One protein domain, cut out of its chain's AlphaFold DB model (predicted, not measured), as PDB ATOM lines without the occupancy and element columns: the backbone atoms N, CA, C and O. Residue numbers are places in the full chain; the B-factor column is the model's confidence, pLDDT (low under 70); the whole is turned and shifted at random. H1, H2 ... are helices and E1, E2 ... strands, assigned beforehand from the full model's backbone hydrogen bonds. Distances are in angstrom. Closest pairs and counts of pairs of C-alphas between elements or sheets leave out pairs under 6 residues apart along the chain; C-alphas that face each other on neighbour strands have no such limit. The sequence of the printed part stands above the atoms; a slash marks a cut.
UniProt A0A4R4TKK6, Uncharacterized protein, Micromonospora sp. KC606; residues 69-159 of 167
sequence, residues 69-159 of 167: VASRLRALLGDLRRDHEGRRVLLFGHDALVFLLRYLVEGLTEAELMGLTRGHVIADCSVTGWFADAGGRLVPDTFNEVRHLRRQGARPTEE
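What this domain is: This is residues 69 to 159 of the 167 residues of an uncharacterized protein of Micromonospora sp. KC606 (UniProt A0A4R4TKK6). H2 lies in the middle of this small domain, between a two-stranded hairpin, E1 and E2, on one side and H3 on the other. H1 stands at one end of the longest axis, its first residues packing on H2, and the short H4 with the final stretch, residues 152 to 159, is at the other end. The printed part has 91 residues, with four named helices and two named strands in the order H1, H2, H3, E1, E2, H4; the class is mixed, helices and strands, and the sheet, in the order E1, E2, is antiparallel. The whole is compact, with a radius of gyration of the C-alphas of 14.0 A and spans of 38 by 30 by 23 A.

Where its parts are: Find C-alpha 69 at (-5.433, 29.758, -36.050); from there H1 runs through residues 69 to 83, 20.9 A from first to last C-alpha. H2, residues 95 to 106, begins at C-alpha 95 at (-6.727, 24.114, -46.885) and is 16.5 A long. Next come H3, residues 110 to 119, 14.1 A, and E1, residues 127 to 132, 16.5 A. E2, residues 138 to 145, is 17.7 A long and bends by 51 degrees at residue 141. H4, residues 147 to 151, is 6.1 A long and ends at C-alpha 151 at (-10.176, 4.196, -56.943).

How they stand to each other: Begin at H1, which touches H2 with residues 69 to 74 alone; the closest C-alphas are those of Ala 70 and Leu 100, 6.1 A apart. Their lines stand at a steep tilt of 60 degrees, the same way. H2 and H3 form a helical hairpin and touch, closest at the C-alphas of Tyr 103 and Leu 113, 6.2 A apart; the tilt is steep, 42 degrees, opposite ways. Go on to the hairpin of E1 and E2, antiparallel neighbours at 164 degrees, where N 129 and O 142 are 2.8 A apart and N 139 and O 131 are 2.8 A apart, within hydrogen-bond range. H2 comes closest to E1 at the C-alphas of Val 98 and Thr 128, 7.1 A, and to E2 at those of Val 105 and Leu 138, 6.8 A. H4 touches no helix, and H1 and H3 are apart. In H1, H2, H3 and H4 every O i to N i+4 pair is within hydrogen-bond range.

The domain as a whole: Look at the C-alphas of Arg 82 and Gly 153, the two farthest apart, for the size: 38.5 A. The printed part has no cut. The link from H1 to H2, with 11 residues between them, is long. The mean pLDDT of the printed part is 91.1, and residue 159 is the one printed residue under 70.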
ATOM      1  N   VAL A  69      -5.024  31.152 -35.834       80.75
ATOM      2  CA  VAL A  69      -5.433  29.758 -36.050       80.75
ATOM      3  C   VAL A  69      -4.345  28.802 -35.550       80.75
ATOM      4  O   VAL A  69      -4.667  27.787 -34.937       80.75
ATOM      5  N   ALA A  70      -3.065  29.154 -35.703       80.88
ATOM      6  CA  ALA A  70      -1.953  28.344 -35.216       80.88
ATOM      7  C   ALA A  70      -2.011  28.122 -33.693       80.88
ATOM      8  O   ALA A  70      -1.812  27.005 -33.222       80.88
ATOM      9  N   SER A  71      -2.337  29.143 -32.907       79.00
ATOM     10  CA  SER A  71      -2.438  29.055 -31.446       79.00
ATOM     11  C   SER A  71      -3.623  28.198 -31.005       79.00
ATOM     12  O   SER A  71      -3.488  27.387 -30.089       79.00
ATOM     13  N   ARG A  72      -4.762  28.295 -31.706       85.19
ATOM     14  CA  ARG A  72      -5.926  27.416 -31.475       85.19
ATOM     15  C   ARG A  72      -5.599  25.958 -31.794       85.19
ATOM     16  O   ARG A  72      -5.960  25.066 -31.032       85.19
ATOM     17  N   LEU A  73      -4.861  25.719 -32.876       89.75
ATOM     18  CA  LEU A  73      -4.404  24.379 -33.242       89.75
ATOM     19  C   LEU A  73      -3.366  23.829 -32.266       89.75
ATOM     20  O   LEU A  73      -3.421  22.647 -31.951       89.75
ATOM     21  N   ARG A  74      -2.464  24.659 -31.729       86.50
ATOM     22  CA  ARG A  74      -1.543  24.237 -30.659       86.50
ATOM     23  C   ARG A  74      -2.301  23.769 -29.417       86.50
ATOM     24  O   ARG A  74      -1.927  22.743 -28.856       86.50
ATOM     25  N   ALA A  75      -3.351  24.487 -29.019       83.88
ATOM     26  CA  ALA A  75      -4.206  24.083 -27.904       83.88
ATOM     27  C   ALA A  75      -4.904  22.745 -28.197       83.88
ATOM     28  O   ALA A  75      -4.712  21.791 -27.448       83.88
ATOM     29  N   LEU A  76      -5.579  22.635 -29.349       90.44
ATOM     30  CA  LEU A  76      -6.227  21.394 -29.786       90.44
ATOM     31  C   LEU A  76      -5.248  20.210 -29.808       90.44
ATOM     32  O   LEU A  76      -5.552  19.151 -29.277       90.44
ATOM     33  N   LEU A  77      -4.059  20.372 -30.394       90.06
ATOM     34  CA  LEU A  77      -3.037  19.320 -30.432       90.06
ATOM     35  C   LEU A  77      -2.554  18.929 -29.028       90.06
ATOM     36  O   LEU A  77      -2.216  17.767 -28.803       90.06
ATOM     37  N   GLY A  78      -2.508  19.881 -28.093       89.44
ATOM     38  CA  GLY A  78      -2.220  19.624 -26.684       89.44
ATOM     39  C   GLY A  78      -3.275  18.731 -26.031       89.44
ATOM     40  O   GLY A  78      -2.913  17.744 -25.390       89.44
ATOM     41  N   ASP A  79      -4.554  19.034 -26.250       90.62
ATOM     42  CA  ASP A  79      -5.680  18.253 -25.725       90.62
ATOM     43  C   ASP A  79      -5.738  16.866 -26.375       90.62
ATOM     44  O   ASP A  79      -5.802  15.856 -25.679       90.62
ATOM     45  N   LEU A  80      -5.575  16.778 -27.701       90.88
ATOM     46  CA  LEU A  80      -5.547  15.499 -28.420       90.88
ATOM     47  C   LEU A  80      -4.435  14.568 -27.919       90.88
ATOM     48  O   LEU A  80      -4.660  13.369 -27.763       90.88
ATOM     49  N   ARG A  81      -3.238  15.102 -27.643       87.50
ATOM     50  CA  ARG A  81      -2.124  14.308 -27.093       87.50
ATOM     51  C   ARG A  81      -2.408  13.798 -25.683       87.50
ATOM     52  O   ARG A  81      -1.937  12.720 -25.341       87.50
ATOM     53  N   ARG A  82      -3.132  14.576 -24.877       87.69
ATOM     54  CA  ARG A  82      -3.449  14.251 -23.482       87.69
ATOM     55  C   ARG A  82      -4.606  13.263 -23.372       87.69
ATOM     56  O   ARG A  82      -4.494  12.275 -22.656       87.69
ATOM     57  N   ASP A  83      -5.692  13.527 -24.086       92.31
ATOM     58  CA  ASP A  83      -6.983  12.872 -23.856       92.31
ATOM     59  C   ASP A  83      -7.233  11.710 -24.830       92.31
ATOM     60  O   ASP A  83      -8.095  10.857 -24.604       92.31
ATOM     61  N   HIS A  84      -6.456  11.644 -25.915       89.38
ATOM     62  CA  HIS A  84      -6.592  10.639 -26.967       89.38
ATOM     63  C   HIS A  84      -5.268   9.923 -27.280       89.38
ATOM     64  O   HIS A  84      -5.020   9.529 -28.422       89.38
ATOM     65  N   GLU A  85      -4.425   9.710 -26.266       87.69
ATOM     66  CA  GLU A  85      -3.157   8.983 -26.399       87.69
ATOM     67  C   GLU A  85      -3.343   7.612 -27.085       87.69
ATOM     68  O   GLU A  85      -4.247   6.834 -26.765       87.69
ATOM     69  N   GLY A  86      -2.501   7.327 -28.087       86.25
ATOM     70  CA  GLY A  86      -2.523   6.079 -28.862       86.25
ATOM     71  C   GLY A  86      -3.745   5.889 -29.772       86.25
ATOM     72  O   GLY A  86      -3.844   4.872 -30.466       86.25
ATOM     73  N   ARG A  87      -4.688   6.839 -29.799       91.69
ATOM     74  CA  ARG A  87      -5.864   6.791 -30.676       91.69
ATOM     75  C   ARG A  87      -5.567   7.420 -32.035       91.69
ATOM     76  O   ARG A  87      -4.641   8.202 -32.211       91.69
ATOM     77  N   ARG A  88      -6.395   7.061 -33.015       92.31
ATOM     78  CA  ARG A  88      -6.393   7.653 -34.356       92.31
ATOM     79  C   ARG A  88      -7.470   8.725 -34.399       92.31
ATOM     80  O   ARG A  88      -8.628   8.425 -34.123       92.31
ATOM     81  N   VAL A  89      -7.079   9.947 -34.738       94.12
ATOM     82  CA  VAL A  89      -7.972  11.107 -34.813       94.12
ATOM     83  C   VAL A  89      -8.091  11.532 -36.272       94.12
ATOM     84  O   VAL A  89      -7.085  11.608 -36.974       94.12
ATOM     85  N   LEU A  90      -9.317  11.792 -36.721       94.81
ATOM     86  CA  LEU A  90      -9.613  12.343 -38.039       94.81
ATOM     87  C   LEU A  90     -10.178  13.751 -37.859       94.81
ATOM     88  O   LEU A  90     -11.111  13.943 -37.081       94.81
ATOM     89  N   LEU A  91      -9.614  14.716 -38.580       93.25
ATOM     90  CA  LEU A  91     -10.078  16.099 -38.603       93.25
ATOM     91  C   LEU A  91     -10.550  16.441 -40.015       93.25
ATOM     92  O   LEU A  91      -9.867  16.120 -40.985       93.25
ATOM     93  N   PHE A  92     -11.693  17.113 -40.109       92.81
ATOM     94  CA  PHE A  92     -12.175  17.736 -41.340       92.81
ATOM     95  C   PHE A  92     -12.035  19.250 -41.213       92.81
ATOM     96  O   PHE A  92     -12.323  19.819 -40.158       92.81
ATOM     97  N   GLY A  93     -11.592  19.901 -42.282       89.31
ATOM     98  CA  GLY A  93     -11.426  21.346 -42.331       89.31
ATOM     99  C   GLY A  93     -10.962  21.808 -43.707       89.31
ATOM    100  O   GLY A  93     -11.079  21.067 -44.677       89.31
ATOM    101  N   HIS A  94     -10.443  23.031 -43.759       91.31
ATOM    102  CA  HIS A  94     -10.066  23.718 -44.996       91.31
ATOM    103  C   HIS A  94      -8.557  23.614 -45.271       91.31
ATOM    104  O   HIS A  94      -7.782  23.174 -44.420       91.31
ATOM    105  N   ASP A  95      -8.125  24.063 -46.442       89.38
ATOM    106  CA  ASP A  95      -6.727  24.114 -46.885       89.38
ATOM    107  C   ASP A  95      -5.763  24.758 -45.861       89.38
ATOM    108  O   ASP A  95      -4.720  24.187 -45.528       89.38
ATOM    109  N   ALA A  96      -6.146  25.885 -45.254       89.25
ATOM    110  CA  ALA A  96      -5.357  26.587 -44.245       89.25
ATOM    111  C   ALA A  96      -5.077  25.711 -43.013       89.25
ATOM    112  O   ALA A  96      -4.010  25.812 -42.401       89.25
ATOM    113  N   LEU A  97      -6.005  24.813 -42.659       92.69
ATOM    114  CA  LEU A  97      -5.813  23.853 -41.573       92.69
ATOM    115  C   LEU A  97      -4.694  22.864 -41.912       92.69
ATOM    116  O   LEU A  97      -3.873  22.559 -41.049       92.69
ATOM    117  N   VAL A  98      -4.640  22.394 -43.161       94.25
ATOM    118  CA  VAL A  98      -3.607  21.461 -43.631       94.25
ATOM    119  C   VAL A  98      -2.229  22.103 -43.510       94.25
ATOM    120  O   VAL A  98      -1.340  21.535 -42.874       94.25
ATOM    121  N   PHE A  99      -2.057  23.315 -44.041       94.25
ATOM    122  CA  PHE A  99      -0.775  24.021 -43.988       94.25
ATOM    123  C   PHE A  99      -0.333  24.351 -42.560       94.25
ATOM    124  O   PHE A  99       0.826  24.126 -42.204       94.25
ATOM    125  N   LEU A 100      -1.247  24.831 -41.713       93.44
ATOM    126  CA  LEU A 100      -0.919  25.170 -40.328       93.44
ATOM    127  C   LEU A 100      -0.630  23.934 -39.473       93.44
ATOM    128  O   LEU A 100       0.254  23.985 -38.620       93.44
ATOM    129  N   LEU A 101      -1.309  22.807 -39.707       95.12
ATOM    130  CA  LEU A 101      -0.961  21.549 -39.045       95.12
ATOM    131  C   LEU A 101       0.419  21.055 -39.477       95.12
ATOM    132  O   LEU A 101       1.190  20.656 -38.610       95.12
ATOM    133  N   ARG A 102       0.782  21.153 -40.764       95.50
ATOM    134  CA  ARG A 102       2.154  20.859 -41.221       95.50
ATOM    135  C   ARG A 102       3.176  21.759 -40.535       95.50
ATOM    136  O   ARG A 102       4.114  21.248 -39.934       95.50
ATOM    137  N   TYR A 103       2.939  23.071 -40.513       93.88
ATOM    138  CA  TYR A 103       3.784  24.031 -39.796       93.88
ATOM    139  C   TYR A 103       4.006  23.640 -38.326       93.88
ATOM    140  O   TYR A 103       5.143  23.601 -37.860       93.88
ATOM    141  N   LEU A 104       2.939  23.283 -37.607       92.19
ATOM    142  CA  LEU A 104       3.005  22.969 -36.178       92.19
ATOM    143  C   LEU A 104       3.560  21.576 -35.861       92.19
ATOM    144  O   LEU A 104       4.309  21.427 -34.896       92.19
ATOM    145  N   VAL A 105       3.155  20.553 -36.614       93.75
ATOM    146  CA  VAL A 105       3.523  19.152 -36.356       93.75
ATOM    147  C   VAL A 105       4.946  18.872 -36.828       93.75
ATOM    148  O   VAL A 105       5.696  18.198 -36.122       93.75
ATOM    149  N   GLU A 106       5.331  19.418 -37.982       93.94
ATOM    150  CA  GLU A 106       6.657  19.212 -38.579       93.94
ATOM    151  C   GLU A 106       7.692  20.212 -38.047       93.94
ATOM    152  O   GLU A 106       8.889  19.988 -38.203       93.94
ATOM    153  N   GLY A 107       7.249  21.278 -37.368       90.75
ATOM    154  CA  GLY A 107       8.130  22.309 -36.820       90.75
ATOM    155  C   GLY A 107       8.746  23.194 -37.903       90.75
ATOM    156  O   GLY A 107       9.919  23.546 -37.801       90.75
ATOM    157  N   LEU A 108       7.969  23.523 -38.939       92.19
ATOM    158  CA  LEU A 108       8.435  24.344 -40.056       92.19
ATOM    159  C   LEU A 108       8.672  25.792 -39.613       92.19
ATOM    160  O   LEU A 108       8.035  26.307 -38.693       92.19
ATOM    161  N   THR A 109       9.553  26.479 -40.322       90.81
ATOM    162  CA  THR A 109       9.698  27.935 -40.261       90.81
ATOM    163  C   THR A 109       8.599  28.632 -41.068       90.81
ATOM    164  O   THR A 109       7.951  28.036 -41.929       90.81
ATOM    165  N   GLU A 110       8.403  29.934 -40.838       84.31
ATOM    166  CA  GLU A 110       7.471  30.736 -41.646       84.31
ATOM    167  C   GLU A 110       7.858  30.742 -43.131       84.31
ATOM    168  O   GLU A 110       6.992  30.648 -43.993       84.31
ATOM    169  N   ALA A 111       9.155  30.790 -43.446       85.06
ATOM    170  CA  ALA A 111       9.630  30.769 -44.827       85.06
ATOM    171  C   ALA A 111       9.279  29.451 -45.540       85.06
ATOM    172  O   ALA A 111       8.860  29.468 -46.698       85.06
ATOM    173  N   GLU A 112       9.406  28.320 -44.844       92.88
ATOM    174  CA  GLU A 112       9.020  27.002 -45.362       92.88
ATOM    175  C   GLU A 112       7.504  26.885 -45.527       92.88
ATOM    176  O   GLU A 112       7.049  26.405 -46.563       92.88
ATOM    177  N   LEU A 113       6.721  27.391 -44.568       91.19
ATOM    178  CA  LEU A 113       5.263  27.472 -44.686       91.19
ATOM    179  C   LEU A 113       4.851  28.294 -45.915       91.19
ATOM    180  O   LEU A 113       4.038  27.835 -46.711       91.19
ATOM    181  N   MET A 114       5.451  29.469 -46.118       88.19
ATOM    182  CA  MET A 114       5.172  30.322 -47.280       88.19
ATOM    183  C   MET A 114       5.644  29.704 -48.599       88.19
ATOM    184  O   MET A 114       5.103  30.002 -49.663       88.19
ATOM    185  N   GLY A 115       6.699  28.889 -48.578       91.81
ATOM    186  CA  GLY A 115       7.100  28.087 -49.735       91.81
ATOM    187  C   GLY A 115       6.079  26.991 -50.039       91.81
ATOM    188  O   GLY A 115       5.747  26.756 -51.199       91.81
ATOM    189  N   LEU A 116       5.544  26.364 -48.993       91.38
ATOM    190  CA  LEU A 116       4.580  25.284 -49.105       91.38
ATOM    191  C   LEU A 116       3.238  25.762 -49.669       91.38
ATOM    192  O   LEU A 116       2.735  25.122 -50.589       91.38
ATOM    193  N   THR A 117       2.708  26.877 -49.161       89.75
ATOM    194  CA  THR A 117       1.430  27.460 -49.608       89.75
ATOM    195  C   THR A 117       1.493  27.930 -51.057       89.75
ATOM    196  O   THR A 117       0.567  27.699 -51.816       89.75
ATOM    197  N   ARG A 118       2.621  28.510 -51.491       90.81
ATOM    198  CA  ARG A 118       2.818  28.903 -52.898       90.81
ATOM    199  C   ARG A 118       2.996  27.720 -53.846       90.81
ATOM    200  O   ARG A 118       2.763  27.854 -55.041       90.81
ATOM    201  N   GLY A 119       3.501  26.599 -53.339       90.31
ATOM    202  CA  GLY A 119       3.831  25.431 -54.154       90.31
ATOM    203  C   GLY A 119       2.680  24.449 -54.349       90.31
ATOM    204  O   GLY A 119       2.839  23.510 -55.126       90.31
ATOM    205  N   HIS A 120       1.567  24.607 -53.626       90.44
ATOM    206  CA  HIS A 120       0.518  23.594 -53.575       90.44
ATOM    207  C   HIS A 120      -0.869  24.213 -53.450       90.44
ATOM    208  O   HIS A 120      -1.103  25.030 -52.566       90.44
ATOM    209  N   VAL A 121      -1.797  23.707 -54.255       91.31
ATOM    210  CA  VAL A 121      -3.237  23.845 -54.034       91.31
ATOM    211  C   VAL A 121      -3.720  22.563 -53.360       91.31
ATOM    212  O   VAL A 121      -3.354  21.459 -53.778       91.31
ATOM    213  N   ILE A 122      -4.468  22.686 -52.264       92.81
ATOM    214  CA  ILE A 122      -4.998  21.525 -51.543       92.81
ATOM    215  C   ILE A 122      -6.271  21.061 -52.243       92.81
ATOM    216  O   ILE A 122      -7.214  21.829 -52.394       92.81
ATOM    217  N   ALA A 123      -6.295  19.798 -52.662       92.44
ATOM    218  CA  ALA A 123      -7.443  19.231 -53.350       92.44
ATOM    219  C   ALA A 123      -8.577  18.893 -52.379       92.44
ATOM    220  O   ALA A 123      -8.349  18.469 -51.237       92.44
ATOM    221  N   ASP A 124      -9.804  19.008 -52.870       92.00
ATOM    222  CA  ASP A 124     -11.011  18.630 -52.156       92.00
ATOM    223  C   ASP A 124     -10.975  17.151 -51.799       92.00
ATOM    224  O   ASP A 124     -10.607  16.284 -52.601       92.00
ATOM    225  N   CYS A 125     -11.378  16.858 -50.564       94.56
ATOM    226  CA  CYS A 125     -11.320  15.516 -49.988       94.56
ATOM    227  C   CYS A 125      -9.918  14.881 -50.039       94.56
ATOM    228  O   CYS A 125      -9.797  13.664 -49.898       94.56
ATOM    229  N   SER A 126      -8.852  15.664 -50.228       96.19
ATOM    230  CA  SER A 126      -7.498  15.144 -50.107       96.19
ATOM    231  C   SER A 126      -7.195  14.729 -48.671       96.19
ATOM    232  O   SER A 126      -7.717  15.276 -47.698       96.19
ATOM    233  N   VAL A 127      -6.331  13.728 -48.532       97.06
ATOM    234  CA  VAL A 127      -5.879  13.242 -47.231       97.06
ATOM    235  C   VAL A 127      -4.448  13.702 -47.007       97.06
ATOM    236  O   VAL A 127      -3.564  13.453 -47.825       97.06
ATOM    237  N   THR A 128      -4.221  14.351 -45.869       97.44
ATOM    238  CA  THR A 128      -2.890  14.621 -45.318       97.44
ATOM    239  C   THR A 128      -2.814  13.965 -43.947       97.44
ATOM    240  O   THR A 128      -3.740  14.097 -43.146       97.44
ATOM    241  N   GLY A 129      -1.750  13.212 -43.694       96.56
ATOM    242  CA  GLY A 129      -1.648  12.347 -42.529       96.56
ATOM    243  C   GLY A 129      -0.228  12.223 -42.003       96.56
ATOM    244  O   GLY A 129       0.748  12.242 -42.754       96.56
ATOM    245  N   TRP A 130      -0.153  12.041 -40.687       96.62
ATOM    246  CA  TRP A 130       1.065  11.747 -39.948       96.62
ATOM    247  C   TRP A 130       0.850  10.481 -39.127       96.62
ATOM    248  O   TRP A 130      -0.252  10.235 -38.628       96.62
ATOM    249  N   PHE A 131       1.912   9.709 -38.939       94.38
ATOM    250  CA  PHE A 131       1.912   8.544 -38.060       94.38
ATOM    251  C   PHE A 131       2.924   8.735 -36.945       94.38
ATOM    252  O   PHE A 131       3.949   9.377 -37.135       94.38
ATOM    253  N   ALA A 132       2.631   8.190 -35.769       92.50
ATOM    254  CA  ALA A 132       3.595   8.182 -34.682       92.50
ATOM    255  C   ALA A 132       4.764   7.247 -35.028       92.50
ATOM    256  O   ALA A 132       4.546   6.095 -35.410       92.50
ATOM    257  N   ASP A 133       5.991   7.739 -34.883       90.75
ATOM    258  CA  ASP A 133       7.191   6.911 -34.894       90.75
ATOM    259  C   ASP A 133       7.322   6.092 -33.593       90.75
ATOM    260  O   ASP A 133       6.482   6.161 -32.690       90.75
ATOM    261  N   ALA A 134       8.399   5.311 -33.472       89.00
ATOM    262  CA  ALA A 134       8.667   4.513 -32.272       89.00
ATOM    263  C   ALA A 134       8.822   5.359 -30.989       89.00
ATOM    264  O   ALA A 134       8.673   4.831 -29.890       89.00
ATOM    265  N   GLY A 135       9.119   6.657 -31.121       87.19
ATOM    266  CA  GLY A 135       9.206   7.619 -30.025       87.19
ATOM    267  C   GLY A 135       7.907   8.391 -29.774       87.19
ATOM    268  O   GLY A 135       7.911   9.324 -28.972       87.19
ATOM    269  N   GLY A 136       6.810   8.046 -30.454       85.56
ATOM    270  CA  GLY A 136       5.517   8.714 -30.309       85.56
ATOM    271  C   GLY A 136       5.424  10.073 -31.009       85.56
ATOM    272  O   GLY A 136       4.426  10.780 -30.843       85.56
ATOM    273  N   ARG A 137       6.433  10.473 -31.793       88.19
ATOM    274  CA  ARG A 137       6.398  11.731 -32.550       88.19
ATOM    275  C   ARG A 137       5.664  11.512 -33.863       88.19
ATOM    276  O   ARG A 137       5.944  10.563 -34.585       88.19
ATOM    277  N   LEU A 138       4.732  12.406 -34.182       92.56
ATOM    278  CA  LEU A 138       4.044  12.390 -35.469       92.56
ATOM    279  C   LEU A 138       5.023  12.768 -36.587       92.56
ATOM    280  O   LEU A 138       5.560  13.875 -36.588       92.56
ATOM    281  N   VAL A 139       5.234  11.851 -37.528       92.56
ATOM    282  CA  VAL A 139       6.042  12.047 -38.735       92.56
ATOM    283  C   VAL A 139       5.143  12.085 -39.973       92.56
ATOM    284  O   VAL A 139       4.156  11.344 -40.014       92.56
ATOM    285  N   PRO A 140       5.438  12.940 -40.970       95.31
ATOM    286  CA  PRO A 140       4.655  13.005 -42.201       95.31
ATOM    287  C   PRO A 140       4.645  11.660 -42.916       95.31
ATOM    288  O   PRO A 140       5.682  11.014 -43.040       95.31
ATOM    289  N   ASP A 141       3.480  11.268 -43.412       95.19
ATOM    290  CA  ASP A 141       3.305  10.032 -44.177       95.19
ATOM    291  C   ASP A 141       2.675  10.315 -45.537       95.19
ATOM    292  O   ASP A 141       3.189   9.910 -46.577       95.19
ATOM    293  N   THR A 142       1.584  11.071 -45.529       95.62
ATOM    294  CA  THR A 142       0.787  11.342 -46.718       95.62
ATOM    295  C   THR A 142       0.478  12.834 -46.782       95.62
ATOM    296  O   THR A 142       0.159  13.443 -45.764       95.62
ATOM    297  N   PHE A 143       0.548  13.432 -47.969       96.19
ATOM    298  CA  PHE A 143       0.236  14.845 -48.182       96.19
ATOM    299  C   PHE A 143      -0.588  15.026 -49.455       96.19
ATOM    300  O   PHE A 143      -0.196  14.527 -50.510       96.19
ATOM    301  N   ASN A 144      -1.708  15.744 -49.334       95.56
ATOM    302  CA  ASN A 144      -2.602  16.117 -50.435       95.56
ATOM    303  C   ASN A 144      -2.986  14.928 -51.354       95.56
ATOM    304  O   ASN A 144      -2.923  14.995 -52.580       95.56
ATOM    305  N   GLU A 145      -3.321  13.783 -50.752       96.44
ATOM    306  CA  GLU A 145      -3.495  12.500 -51.443       96.44
ATOM    307  C   GLU A 145      -4.955  12.256 -51.854       96.44
ATOM    308  O   GLU A 145      -5.865  12.373 -51.036       96.44
ATOM    309  N   VAL A 146      -5.179  11.847 -53.109       96.75
ATOM    310  CA  VAL A 146      -6.518  11.666 -53.712       96.75
ATOM    311  C   VAL A 146      -6.716  10.323 -54.443       96.75
ATOM    312  O   VAL A 146      -7.709  10.115 -55.143       96.75
ATOM    313  N   ARG A 147      -5.793   9.359 -54.331       95.44
ATOM    314  CA  ARG A 147      -5.889   8.012 -54.939       95.44
ATOM    315  C   ARG A 147      -7.137   7.282 -54.477       95.44
ATOM    316  O   ARG A 147      -7.662   6.462 -55.226       95.44
ATOM    317  N   HIS A 148      -7.599   7.517 -53.251       95.38
ATOM    318  CA  HIS A 148      -8.851   6.934 -52.776       95.38
ATOM    319  C   HIS A 148     -10.055   7.407 -53.615       95.38
ATOM    320  O   HIS A 148     -10.851   6.557 -54.001       95.38
ATOM    321  N   LEU A 149     -10.125   8.686 -54.011       95.31
ATOM    322  CA  LEU A 149     -11.175   9.203 -54.903       95.31
ATOM    323  C   LEU A 149     -11.131   8.517 -56.268       95.31
ATOM    324  O   LEU A 149     -12.128   7.955 -56.716       95.31
ATOM    325  N   ARG A 150      -9.941   8.458 -56.883       92.44
ATOM    326  CA  ARG A 150      -9.750   7.816 -58.196       92.44
ATOM    327  C   ARG A 150     -10.154   6.342 -58.182       92.44
ATOM    328  O   ARG A 150     -10.812   5.878 -59.106       92.44
ATOM    329  N   ARG A 151      -9.793   5.609 -57.120       95.12
ATOM    330  CA  ARG A 151     -10.176   4.196 -56.943       95.12
ATOM    331  C   ARG A 151     -11.686   3.998 -56.822       95.12
ATOM    332  O   ARG A 151     -12.171   2.944 -57.210       95.12
ATOM    333  N   GLN A 152     -12.403   4.989 -56.301       94.50
ATOM    334  CA  GLN A 152     -13.859   4.969 -56.149       94.50
ATOM    335  C   GLN A 152     -14.595   5.625 -57.331       94.50
ATOM    336  O   GLN A 152     -15.810   5.778 -57.287       94.50
ATOM    337  N   GLY A 153     -13.879   6.026 -58.389       93.94
ATOM    338  CA  GLY A 153     -14.467   6.683 -59.560       93.94
ATOM    339  C   GLY A 153     -14.890   8.141 -59.335       93.94
ATOM    340  O   GLY A 153     -15.536   8.719 -60.205       93.94
ATOM    341  N   ALA A 154     -14.520   8.751 -58.206       93.44
ATOM    342  CA  ALA A 154     -14.762  10.164 -57.936       93.44
ATOM    343  C   ALA A 154     -13.658  11.037 -58.559       93.44
ATOM    344  O   ALA A 154     -12.470  10.702 -58.503       93.44
ATOM    345  N   ARG A 155     -14.053  12.170 -59.150       91.31
ATOM    346  CA  ARG A 155     -13.131  13.150 -59.737       91.31
ATOM    347  C   ARG A 155     -12.611  14.094 -58.641       91.31
ATOM    348  O   ARG A 155     -13.441  14.745 -58.016       91.31
ATOM    349  N   PRO A 156     -11.286  14.210 -58.432       89.12
ATOM    350  CA  PRO A 156     -10.721  15.242 -57.567       89.12
ATOM    351  C   PRO A 156     -10.977  16.643 -58.134       89.12
ATOM    352  O   PRO A 156     -10.894  16.843 -59.352       89.12
ATOM    353  N   THR A 157     -11.259  17.585 -57.246       86.75
ATOM    354  CA  THR A 157     -11.406  19.018 -57.522       86.75
ATOM    355  C   THR A 157     -10.465  19.801 -56.614       86.75
ATOM    356  O   THR A 157      -9.968  19.265 -55.627       86.75
ATOM    357  N   GLU A 158     -10.165  21.033 -56.992       81.69
ATOM    358  CA  GLU A 158      -9.315  21.970 -56.261       81.69
ATOM    359  C   GLU A 158     -10.049  23.318 -56.281       81.69
ATOM    360  O   GLU A 158     -10.687  23.644 -57.287       81.69
ATOM    361  N   GLU A 159     -10.020  24.062 -55.176       66.69
ATOM    362  CA  GLU A 159     -10.554  25.424 -55.142       66.69
ATOM    363  C   GLU A 159      -9.538  26.349 -55.829       66.69
ATOM    364  O   GLU A 159      -8.405  26.488 -55.365       66.69
TER     365      GLU A 159